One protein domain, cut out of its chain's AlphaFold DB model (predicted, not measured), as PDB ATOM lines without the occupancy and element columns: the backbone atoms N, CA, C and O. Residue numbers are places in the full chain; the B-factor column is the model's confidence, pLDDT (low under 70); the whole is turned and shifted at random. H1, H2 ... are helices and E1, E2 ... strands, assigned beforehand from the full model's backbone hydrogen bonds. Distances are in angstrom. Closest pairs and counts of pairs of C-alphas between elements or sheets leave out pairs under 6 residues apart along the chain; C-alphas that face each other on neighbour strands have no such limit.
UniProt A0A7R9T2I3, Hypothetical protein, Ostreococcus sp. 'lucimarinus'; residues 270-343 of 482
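Overview. This is residues 270 to 343 of the 482 residues of the protein "Hypothetical protein" of Ostreococcus sp. 'lucimarinus' (UniProt A0A7R9T2I3). A long two-stranded hairpin, E2 and E3, reaches out from a small cluster of helices, with the short strand E1 beside its base. In the cluster H3, H4 and H5 pack on one another, H4 and H5 as a helical hairpin. The 74 printed residues hold E1 H1 H2 H3 E2 E3 H4 H5 in that order; the sheet runs E1 - E3 - E2, antiparallel, and the class is mixed. The whole is elongated, spanning 47 by 29 by 19 A, and only just loose, close to compact, with a radius of gyration of the C-alphas of 14.0 A.

Arrangement. Start at the inner strand E3, residues 307 to 315, and its hairpin partner E2, residues 296 to 303: N 299 and O 311 are 2.9 A apart, within hydrogen-bond range. Beside E3 find E1, residues 270 to 272, with N 271 and O 314 at 2.8 A. H1, residues 273 to 276, and H4, residues 316 to 328, only graze the sheet. H3, residues 287 to 291, touches H4, closest at C-alphas 290 and 319, 6.1 A, and H5, residues 332 to 339, at C-alphas 289 and 339, 5.8 A. H4 and H5 touch at C-alphas 326 and 335, 6.1 A, at a shallow tilt of 16 degrees, opposite ways. H2, residues 279 to 282, touches no helix. Every O i to N i+4 pair is within hydrogen-bond range in H3, H4 and H5; H1 and H2 are too short for one.

Along the chain. Find C-alpha 270 at (200.730, 163.033, 202.491), where E1 begins. E2 measures 22.1 A, E3 26.1 A and H4 18.8 A. H5, 10.4 A, ends at C-alpha 339, (196.228, 170.289, 185.709).

Size, cuts and confidence. The C-alphas farthest apart, of Arg 304 and Glu 330, are 47.4 A apart. The printed part has no cut and no long link. Residues 341 to 343 are under 70 in pLDDT.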
ATOM      1  N   THR A 270     200.095 162.025 203.326       96.38
ATOM      2  CA  THR A 270     200.730 163.033 202.491       96.38
ATOM      3  C   THR A 270     201.952 162.463 201.801       96.38
ATOM      4  O   THR A 270     202.722 161.747 202.431       96.38
ATOM      5  N   LEU A 271     202.161 162.862 200.554       95.56
ATOM      6  CA  LEU A 271     203.357 162.569 199.776       95.56
ATOM      7  C   LEU A 271     204.240 163.808 199.712       95.56
ATOM      8  O   LEU A 271     203.758 164.925 199.521       95.56
ATOM      9  N   THR A 272     205.535 163.606 199.869       94.44
ATOM     10  CA  THR A 272     206.566 164.630 199.714       94.44
ATOM     11  C   THR A 272     206.968 164.775 198.251       94.44
ATOM     12  O   THR A 272     206.821 163.848 197.453       94.44
ATOM     13  N   GLU A 273     207.547 165.920 197.892       91.69
ATOM     14  CA  GLU A 273     208.125 166.118 196.557       91.69
ATOM     15  C   GLU A 273     209.111 164.999 196.170       91.69
ATOM     16  O   GLU A 273     209.084 164.504 195.044       91.69
ATOM     17  N   ARG A 274     209.946 164.548 197.114       90.44
ATOM     18  CA  ARG A 274     210.913 163.468 196.875       90.44
ATOM     19  C   ARG A 274     210.232 162.150 196.508       90.44
ATOM     20  O   ARG A 274     210.718 161.453 195.623       90.44
ATOM     21  N   GLU A 275     209.134 161.808 197.178       92.88
ATOM     22  CA  GLU A 275     208.362 160.593 196.887       92.88
ATOM     23  C   GLU A 275     207.678 160.691 195.520       92.88
ATOM     24  O   GLU A 275     207.737 159.744 194.738       92.88
ATOM     25  N   LEU A 276     207.119 161.858 195.184       92.69
ATOM     26  CA  LEU A 276     206.472 162.099 193.888       92.69
ATOM     27  C   LEU A 276     207.449 162.078 192.706       92.69
ATOM     28  O   LEU A 276     207.065 161.707 191.600       92.69
ATOM     29  N   ARG A 277     208.714 162.449 192.925       89.56
ATOM     30  CA  ARG A 277     209.785 162.320 191.923       89.56
ATOM     31  C   ARG A 277     210.339 160.894 191.812       89.56
ATOM     32  O   ARG A 277     211.143 160.631 190.923       89.56
ATOM     33  N   GLY A 278     209.932 159.980 192.695       90.06
ATOM     34  CA  GLY A 278     210.334 158.579 192.650       90.06
ATOM     35  C   GLY A 278     209.799 157.840 191.419       90.06
ATOM     36  O   GLY A 278     208.850 158.276 190.759       90.06
ATOM     37  N   GLU A 279     210.390 156.681 191.116       84.81
ATOM     38  CA  GLU A 279     210.012 155.853 189.960       84.81
ATOM     39  C   GLU A 279     208.550 155.392 189.977       84.81
ATOM     40  O   GLU A 279     207.981 155.120 188.927       84.81
ATOM     41  N   GLU A 280     207.933 155.262 191.149       87.69
ATOM     42  CA  GLU A 280     206.550 154.794 191.271       87.69
ATOM     43  C   GLU A 280     205.549 155.783 190.654       87.69
ATOM     44  O   GLU A 280     204.693 155.391 189.862       87.69
ATOM     45  N   TRP A 281     205.701 157.075 190.956       87.25
ATOM     46  CA  TRP A 281     204.768 158.124 190.538       87.25
ATOM     47  C   TRP A 281     205.126 158.717 189.172       87.25
ATOM     48  O   TRP A 281     204.242 158.952 188.344       87.25
ATOM     49  N   SER A 282     206.423 158.869 188.892       85.44
ATOM     50  CA  SER A 282     206.926 159.426 187.625       85.44
ATOM     51  C   SER A 282     206.603 158.575 186.390       85.44
ATOM     52  O   SER A 282     206.552 159.099 185.280       85.44
ATOM     53  N   LYS A 283     206.297 157.279 186.560       86.94
ATOM     54  CA  LYS A 283     205.812 156.399 185.476       86.94
ATOM     55  C   LYS A 283     204.456 156.819 184.909       86.94
ATOM     56  O   LYS A 283     204.090 156.379 183.822       86.94
ATOM     57  N   HIS A 284     203.668 157.592 185.655       84.62
ATOM     58  CA  HIS A 284     202.292 157.919 185.283       84.62
ATOM     59  C   HIS A 284     202.129 159.328 184.708       84.62
ATOM     60  O   HIS A 284     201.279 159.529 183.836       84.62
ATOM     61  N   ALA A 285     202.906 160.292 185.193       87.94
ATOM     62  CA  ALA A 285     202.864 161.689 184.775       87.94
ATOM     63  C   ALA A 285     204.094 162.434 185.313       87.94
ATOM     64  O   ALA A 285     204.777 161.935 186.213       87.94
ATOM     65  N   THR A 286     204.373 163.630 184.787       90.00
ATOM     66  CA  THR A 286     205.453 164.462 185.340       90.00
ATOM     67  C   THR A 286     205.073 165.005 186.718       90.00
ATOM     68  O   THR A 286     203.894 165.087 187.072       90.00
ATOM     69  N   TYR A 287     206.073 165.407 187.506       91.19
ATOM     70  CA  TYR A 287     205.840 166.029 188.812       91.19
ATOM     71  C   TYR A 287     204.901 167.240 188.701       91.19
ATOM     72  O   TYR A 287     203.975 167.380 189.500       91.19
ATOM     73  N   GLU A 288     205.089 168.073 187.678       91.50
ATOM     74  CA  GLU A 288     204.270 169.259 187.427       91.50
ATOM     75  C   GLU A 288     202.810 168.883 187.141       91.50
ATOM     76  O   GLU A 288     201.896 169.482 187.702       91.50
ATOM     77  N   GLU A 289     202.561 167.848 186.336       91.19
ATOM     78  CA  GLU A 289     201.198 167.383 186.044       91.19
ATOM     79  C   GLU A 289     200.496 166.804 187.285       91.19
ATOM     80  O   GLU A 289     199.287 166.986 187.486       91.19
ATOM     81  N   LEU A 290     201.254 166.119 188.142       92.00
ATOM     82  CA  LEU A 290     200.739 165.535 189.380       92.00
ATOM     83  C   LEU A 290     200.397 166.582 190.435       92.00
ATOM     84  O   LEU A 290     199.505 166.339 191.243       92.00
ATOM     85  N   THR A 291     201.085 167.723 190.442       92.12
ATOM     86  CA  THR A 291     201.025 168.690 191.550       92.12
ATOM     87  C   THR A 291     200.359 170.013 191.196       92.12
ATOM     88  O   THR A 291     199.802 170.659 192.084       92.12
ATOM     89  N   SER A 292     200.343 170.404 189.919       91.06
ATOM     90  CA  SER A 292     199.783 171.685 189.478       91.06
ATOM     91  C   SER A 292     198.327 171.857 189.930       91.06
ATOM     92  O   SER A 292     197.469 170.998 189.689       91.06
ATOM     93  N   GLY A 293     198.065 172.972 190.619       85.50
ATOM     94  CA  GLY A 293     196.749 173.338 191.148       85.50
ATOM     95  C   GLY A 293     196.268 172.523 192.356       85.50
ATOM     96  O   GLY A 293     195.141 172.737 192.802       85.50
ATOM     97  N   LEU A 294     197.067 171.590 192.890       90.62
ATOM     98  CA  LEU A 294     196.701 170.852 194.101       90.62
ATOM     99  C   LEU A 294     197.057 171.639 195.378       90.62
ATOM    100  O   LEU A 294     198.115 172.273 195.436       90.62
ATOM    101  N   PRO A 295     196.226 171.551 196.438       91.06
ATOM    102  CA  PRO A 295     196.584 172.070 197.754       91.06
ATOM    103  C   PRO A 295     197.859 171.404 198.274       91.06
ATOM    104  O   PRO A 295     197.985 170.174 198.205       91.06
ATOM    105  N   HIS A 296     198.769 172.201 198.826       93.31
ATOM    106  CA  HIS A 296     200.037 171.727 199.369       93.31
ATOM    107  C   HIS A 296     200.415 172.453 200.655       93.31
ATOM    108  O   HIS A 296     200.080 173.617 200.856       93.31
ATOM    109  N   ASP A 297     201.088 171.724 201.538       92.44
ATOM    110  CA  ASP A 297     201.527 172.190 202.851       92.44
ATOM    111  C   ASP A 297     203.053 172.217 202.882       92.44
ATOM    112  O   ASP A 297     203.696 171.219 202.538       92.44
ATOM    113  N   GLU A 298     203.629 173.335 203.309       91.44
ATOM    114  CA  GLU A 298     205.074 173.495 203.449       91.44
ATOM    115  C   GLU A 298     205.490 173.221 204.895       91.44
ATOM    116  O   GLU A 298     205.062 173.898 205.832       91.44
ATOM    117  N   ILE A 299     206.342 172.214 205.098       88.50
ATOM    118  CA  ILE A 299     206.999 172.012 206.389       88.50
ATOM    119  C   ILE A 299     208.377 172.639 206.337       88.50
ATOM    120  O   ILE A 299     209.203 172.251 205.513       88.50
ATOM    121  N   GLN A 300     208.653 173.502 207.304       88.19
ATOM    122  CA  GLN A 300     210.004 173.941 207.607       88.19
ATOM    123  C   GLN A 300     210.585 173.104 208.747       88.19
ATOM    124  O   GLN A 300     209.910 172.793 209.734       88.19
ATOM    125  N   GLY A 301     211.852 172.738 208.613       86.50
ATOM    126  CA  GLY A 301     212.612 172.066 209.651       86.50
ATOM    127  C   GLY A 301     214.051 172.550 209.680       86.50
ATOM    128  O   GLY A 301     214.532 173.204 208.761       86.50
ATOM    129  N   TYR A 302     214.747 172.218 210.760       88.88
ATOM    130  CA  TYR A 302     216.164 172.513 210.905       88.88
ATOM    131  C   TYR A 302     216.933 171.217 211.113       88.88
ATOM    132  O   TYR A 302     216.558 170.375 211.932       88.88
ATOM    133  N   SER A 303     218.024 171.056 210.375       85.88
ATOM    134  CA  SER A 303     219.004 169.995 210.578       85.88
ATOM    135  C   SER A 303     220.361 170.626 210.836       85.88
ATOM    136  O   SER A 303     220.764 171.544 210.129       85.88
ATOM    137  N   ARG A 304     221.123 170.085 211.794       83.88
ATOM    138  CA  ARG A 304     222.503 170.537 212.040       83.88
ATOM    139  C   ARG A 304     223.413 170.397 210.813       83.88
ATOM    140  O   ARG A 304     224.424 171.081 210.753       83.88
ATOM    141  N   PHE A 305     223.069 169.518 209.869       87.00
ATOM    142  CA  PHE A 305     223.897 169.210 208.699       87.00
ATOM    143  C   PHE A 305     223.511 169.994 207.443       87.00
ATOM    144  O   PHE A 305     224.367 170.270 206.614       87.00
ATOM    145  N   ILE A 306     222.226 170.320 207.291       81.56
ATOM    146  CA  ILE A 306     221.666 170.912 206.061       81.56
ATOM    147  C   ILE A 306     221.209 172.360 206.316       81.56
ATOM    148  O   ILE A 306     220.966 173.111 205.381       81.56
ATOM    149  N   GLY A 307     221.137 172.778 207.583       89.50
ATOM    150  CA  GLY A 307     220.555 174.051 207.983       89.50
ATOM    151  C   GLY A 307     219.029 173.999 207.961       89.50
ATOM    152  O   GLY A 307     218.418 172.956 208.231       89.50
ATOM    153  N   GLU A 308     218.421 175.144 207.673       90.25
ATOM    154  CA  GLU A 308     216.983 175.254 207.437       90.25
ATOM    155  C   GLU A 308     216.621 174.565 206.121       90.25
ATOM    156  O   GLU A 308     217.235 174.799 205.083       90.25
ATOM    157  N   TRP A 309     215.620 173.695 206.170       89.06
ATOM    158  CA  TRP A 309     215.084 173.016 205.003       89.06
ATOM    159  C   TRP A 309     213.574 173.201 204.953       89.06
ATOM    160  O   TRP A 309     212.900 173.226 205.985       89.06
ATOM    161  N   THR A 310     213.047 173.294 203.737       90.38
ATOM    162  CA  THR A 310     211.608 173.358 203.473       90.38
ATOM    163  C   THR A 310     211.222 172.167 202.612       90.38
ATOM    164  O   THR A 310     211.962 171.787 201.705       90.38
ATOM    165  N   MET A 311     210.093 171.538 202.923       91.56
ATOM    166  CA  MET A 311     209.579 170.392 202.187       91.56
ATOM    167  C   MET A 311     208.094 170.566 201.906       91.56
ATOM    168  O   MET A 311     207.294 170.724 202.831       91.56
ATOM    169  N   THR A 312     207.735 170.452 200.634       94.25
ATOM    170  CA  THR A 312     206.347 170.514 200.181       94.25
ATOM    171  C   THR A 312     205.701 169.139 200.249       94.25
ATOM    172  O   THR A 312     206.290 168.123 199.853       94.25
ATOM    173  N   ARG A 313     204.474 169.107 200.768       94.81
ATOM    174  CA  ARG A 313     203.648 167.907 200.874       94.81
ATOM    175  C   ARG A 313     202.324 168.080 200.156       94.81
ATOM    176  O   ARG A 313     201.698 169.130 200.260       94.81
ATOM    177  N   TYR A 314     201.851 167.003 199.548       95.75
ATOM    178  CA  TYR A 314     200.564 166.911 198.866       95.75
ATOM    179  C   TYR A 314     199.719 165.813 199.494       95.75
ATOM    180  O   TYR A 314     200.250 164.841 200.021       95.75
ATOM    181  N   TRP A 315     198.399 165.936 199.433       96.12
ATOM    182  CA  TRP A 315     197.506 164.900 199.949       96.12
ATOM    183  C   TRP A 315     197.509 163.667 199.036       96.12
ATOM    184  O   TRP A 315     197.178 163.787 197.855       96.12
ATOM    185  N   THR A 316     197.822 162.479 199.571       95.88
ATOM    186  CA  THR A 316     197.994 161.238 198.787       95.88
ATOM    187  C   THR A 316     196.786 160.965 197.893       95.88
ATOM    188  O   THR A 316     196.925 160.798 196.687       95.88
ATOM    189  N   LYS A 317     195.574 161.051 198.454       94.56
ATOM    190  CA  LYS A 317     194.333 160.786 197.712       94.56
ATOM    191  C   LYS A 317     194.083 161.778 196.569       94.56
ATOM    192  O   LYS A 317     193.467 161.422 195.564       94.56
ATOM    193  N   SER A 318     194.542 163.023 196.714       93.12
ATOM    194  CA  SER A 318     194.422 164.033 195.656       93.12
ATOM    195  C   SER A 318     195.344 163.700 194.485       93.12
ATOM    196  O   SER A 318     194.922 163.794 193.335       93.12
ATOM    197  N   VAL A 319     196.563 163.236 194.781       94.25
ATOM    198  CA  VAL A 319     197.520 162.768 193.770       94.25
ATOM    199  C   VAL A 319     197.018 161.491 193.090       94.25
ATOM    200  O   VAL A 319     197.020 161.422 191.868       94.25
ATOM    201  N   GLU A 320     196.510 160.510 193.840       94.31
ATOM    202  CA  GLU A 320     195.918 159.282 193.277       94.31
ATOM    203  C   GLU A 320     194.769 159.598 192.311       94.31
ATOM    204  O   GLU A 320     194.744 159.119 191.177       94.31
ATOM    205  N   THR A 321     193.854 160.479 192.728       93.56
ATOM    206  CA  THR A 321     192.747 160.937 191.875       93.56
ATOM    207  C   THR A 321     193.280 161.622 190.614       93.56
ATOM    208  O   THR A 321     192.779 161.381 189.515       93.56
ATOM    209  N   ARG A 322     194.324 162.452 190.744       92.50
ATOM    210  CA  ARG A 322     194.981 163.116 189.610       92.50
ATOM    211  C   ARG A 322     195.603 162.100 188.648       92.50
ATOM    212  O   ARG A 322     195.394 162.223 187.443       92.50
ATOM    213  N   VAL A 323     196.284 161.072 189.152       93.19
ATOM    214  CA  VAL A 323     196.839 159.970 188.345       93.19
ATOM    215  C   VAL A 323     195.740 159.255 187.560       93.19
ATOM    216  O   VAL A 323     195.902 159.014 186.366       93.19
ATOM    217  N   GLU A 324     194.615 158.927 188.195       92.62
ATOM    218  CA  GLU A 324     193.491 158.278 187.510       92.62
ATOM    219  C   GLU A 324     192.905 159.140 186.387       92.62
ATOM    220  O   GLU A 324     192.591 158.620 185.315       92.62
ATOM    221  N   LEU A 325     192.766 160.448 186.614       91.56
ATOM    222  CA  LEU A 325     192.270 161.383 185.602       91.56
ATOM    223  C   LEU A 325     193.251 161.513 184.432       91.56
ATOM    224  O   LEU A 325     192.835 161.433 183.278       91.56
ATOM    225  N   LEU A 326     194.550 161.640 184.714       90.88
ATOM    226  CA  LEU A 326     195.587 161.743 183.683       90.88
ATOM    227  C   LEU A 326     195.725 160.459 182.858       90.88
ATOM    228  O   LEU A 326     195.968 160.543 181.658       90.88
ATOM    229  N   LYS A 327     195.508 159.281 183.460       89.62
ATOM    230  CA  LYS A 327     195.456 157.993 182.739       89.62
ATOM    231  C   LYS A 327     194.290 157.912 181.747       89.62
ATOM    232  O   LYS A 327     194.392 157.188 180.764       89.62
ATOM    233  N   ARG A 328     193.186 158.623 182.006       90.06
ATOM    234  CA  ARG A 328     192.000 158.672 181.127       90.06
ATOM    235  C   ARG A 328     192.073 159.782 180.075       90.06
ATOM    236  O   ARG A 328     191.255 159.795 179.162       90.06
ATOM    237  N   ALA A 329     192.998 160.731 180.211       88.69
ATOM    238  CA  ALA A 329     193.113 161.864 179.306       88.69
ATOM    239  C   ALA A 329     193.853 161.464 178.021       88.69
ATOM    240  O   ALA A 329     195.052 161.197 178.041       88.69
ATOM    241  N   GLU A 330     193.134 161.452 176.899       84.44
ATOM    242  CA  GLU A 330     193.667 161.013 175.600       84.44
ATOM    243  C   GLU A 330     194.510 162.083 174.892       84.44
ATOM    244  O   GLU A 330     195.357 161.749 174.067       84.44
ATOM    245  N   ASN A 331     194.298 163.369 175.195       89.88
ATOM    246  CA  ASN A 331     194.970 164.472 174.510       89.88
ATOM    247  C   ASN A 331     195.622 165.487 175.480       89.88
ATOM    248  O   ASN A 331     195.223 165.590 176.646       89.88
ATOM    249  N   PRO A 332     196.621 166.267 175.013       87.50
ATOM    250  CA  PRO A 332     197.316 167.254 175.844       87.50
ATOM    251  C   PRO A 332     196.407 168.360 176.396       87.50
ATOM    252  O   PRO A 332     196.636 168.843 177.501       87.50
ATOM    253  N   ALA A 333     195.352 168.735 175.667       87.00
ATOM    254  CA  ALA A 333     194.396 169.749 176.111       87.00
ATOM    255  C   ALA A 333     193.591 169.286 177.340       87.00
ATOM    256  O   ALA A 333     193.436 170.041 178.297       87.00
ATOM    257  N   ALA A 334     193.142 168.028 177.357       86.75
ATOM    258  CA  ALA A 334     192.461 167.426 178.498       86.75
ATOM    259  C   ALA A 334     193.395 167.308 179.708       86.75
ATOM    260  O   ALA A 334     192.982 167.596 180.829       86.75
ATOM    261  N   ARG A 335     194.673 166.954 179.493       88.62
ATOM    262  CA  ARG A 335     195.685 166.958 180.566       88.62
ATOM    263  C   ARG A 335     195.887 168.363 181.132       88.62
ATOM    264  O   ARG A 335     195.830 168.530 182.345       88.62
ATOM    265  N   ALA A 336     196.027 169.376 180.276       86.75
ATOM    266  CA  ALA A 336     196.139 170.768 180.704       86.75
ATOM    267  C   ALA A 336     194.911 171.228 181.506       86.75
ATOM    268  O   ALA A 336     195.068 171.878 182.533       86.75
ATOM    269  N   GLN A 337     193.700 170.831 181.101       86.19
ATOM    270  CA  GLN A 337     192.469 171.144 181.831       86.19
ATOM    271  C   GLN A 337     192.397 170.457 183.206       86.19
ATOM    272  O   GLN A 337     191.907 171.052 184.159       86.19
ATOM    273  N   ILE A 338     192.900 169.226 183.333       86.00
ATOM    274  CA  ILE A 338     192.989 168.506 184.615       86.00
ATOM    275  C   ILE A 338     194.019 169.159 185.554       86.00
ATOM    276  O   ILE A 338     193.820 169.186 186.772       86.00
ATOM    277  N   CYS A 339     195.127 169.646 184.990       85.50
ATOM    278  CA  CYS A 339     196.228 170.289 185.709       85.50
ATOM    279  C   CYS A 339     195.986 171.771 186.011       85.50
ATOM    280  O   CYS A 339     196.701 172.343 186.840       85.50
ATOM    281  N   ALA A 340     195.017 172.394 185.339       81.44
ATOM    282  CA  ALA A 340     194.604 173.754 185.620       81.44
ATOM    283  C   ALA A 340     194.125 173.851 187.071       81.44
ATOM    284  O   ALA A 340     193.429 172.965 187.581       81.44
ATOM    285  N   ALA A 341     194.508 174.936 187.744       67.50
ATOM    286  CA  ALA A 341     193.897 175.273 189.017       67.50
ATOM    287  C   ALA A 341     192.373 175.353 188.815       67.50
ATOM    288  O   ALA A 341     191.936 175.836 187.764       67.50
ATOM    289  N   PRO A 342     191.561 174.860 189.769       63.47
ATOM    290  CA  PRO A 342     190.118 175.025 189.684       63.47
ATOM    291  C   PRO A 342     189.823 176.510 189.456       63.47
ATOM    292  O   PRO A 342     190.279 177.338 190.242       63.47
ATOM    293  N   GLU A 343     189.136 176.842 188.357       57.00
ATOM    294  CA  GLU A 343     188.829 178.234 188.027       57.00
ATOM    295  C   GLU A 343     188.188 178.914 189.244       57.00
ATOM    296  O   GLU A 343     187.201 178.423 189.799       57.00
TER     297      GLU A 343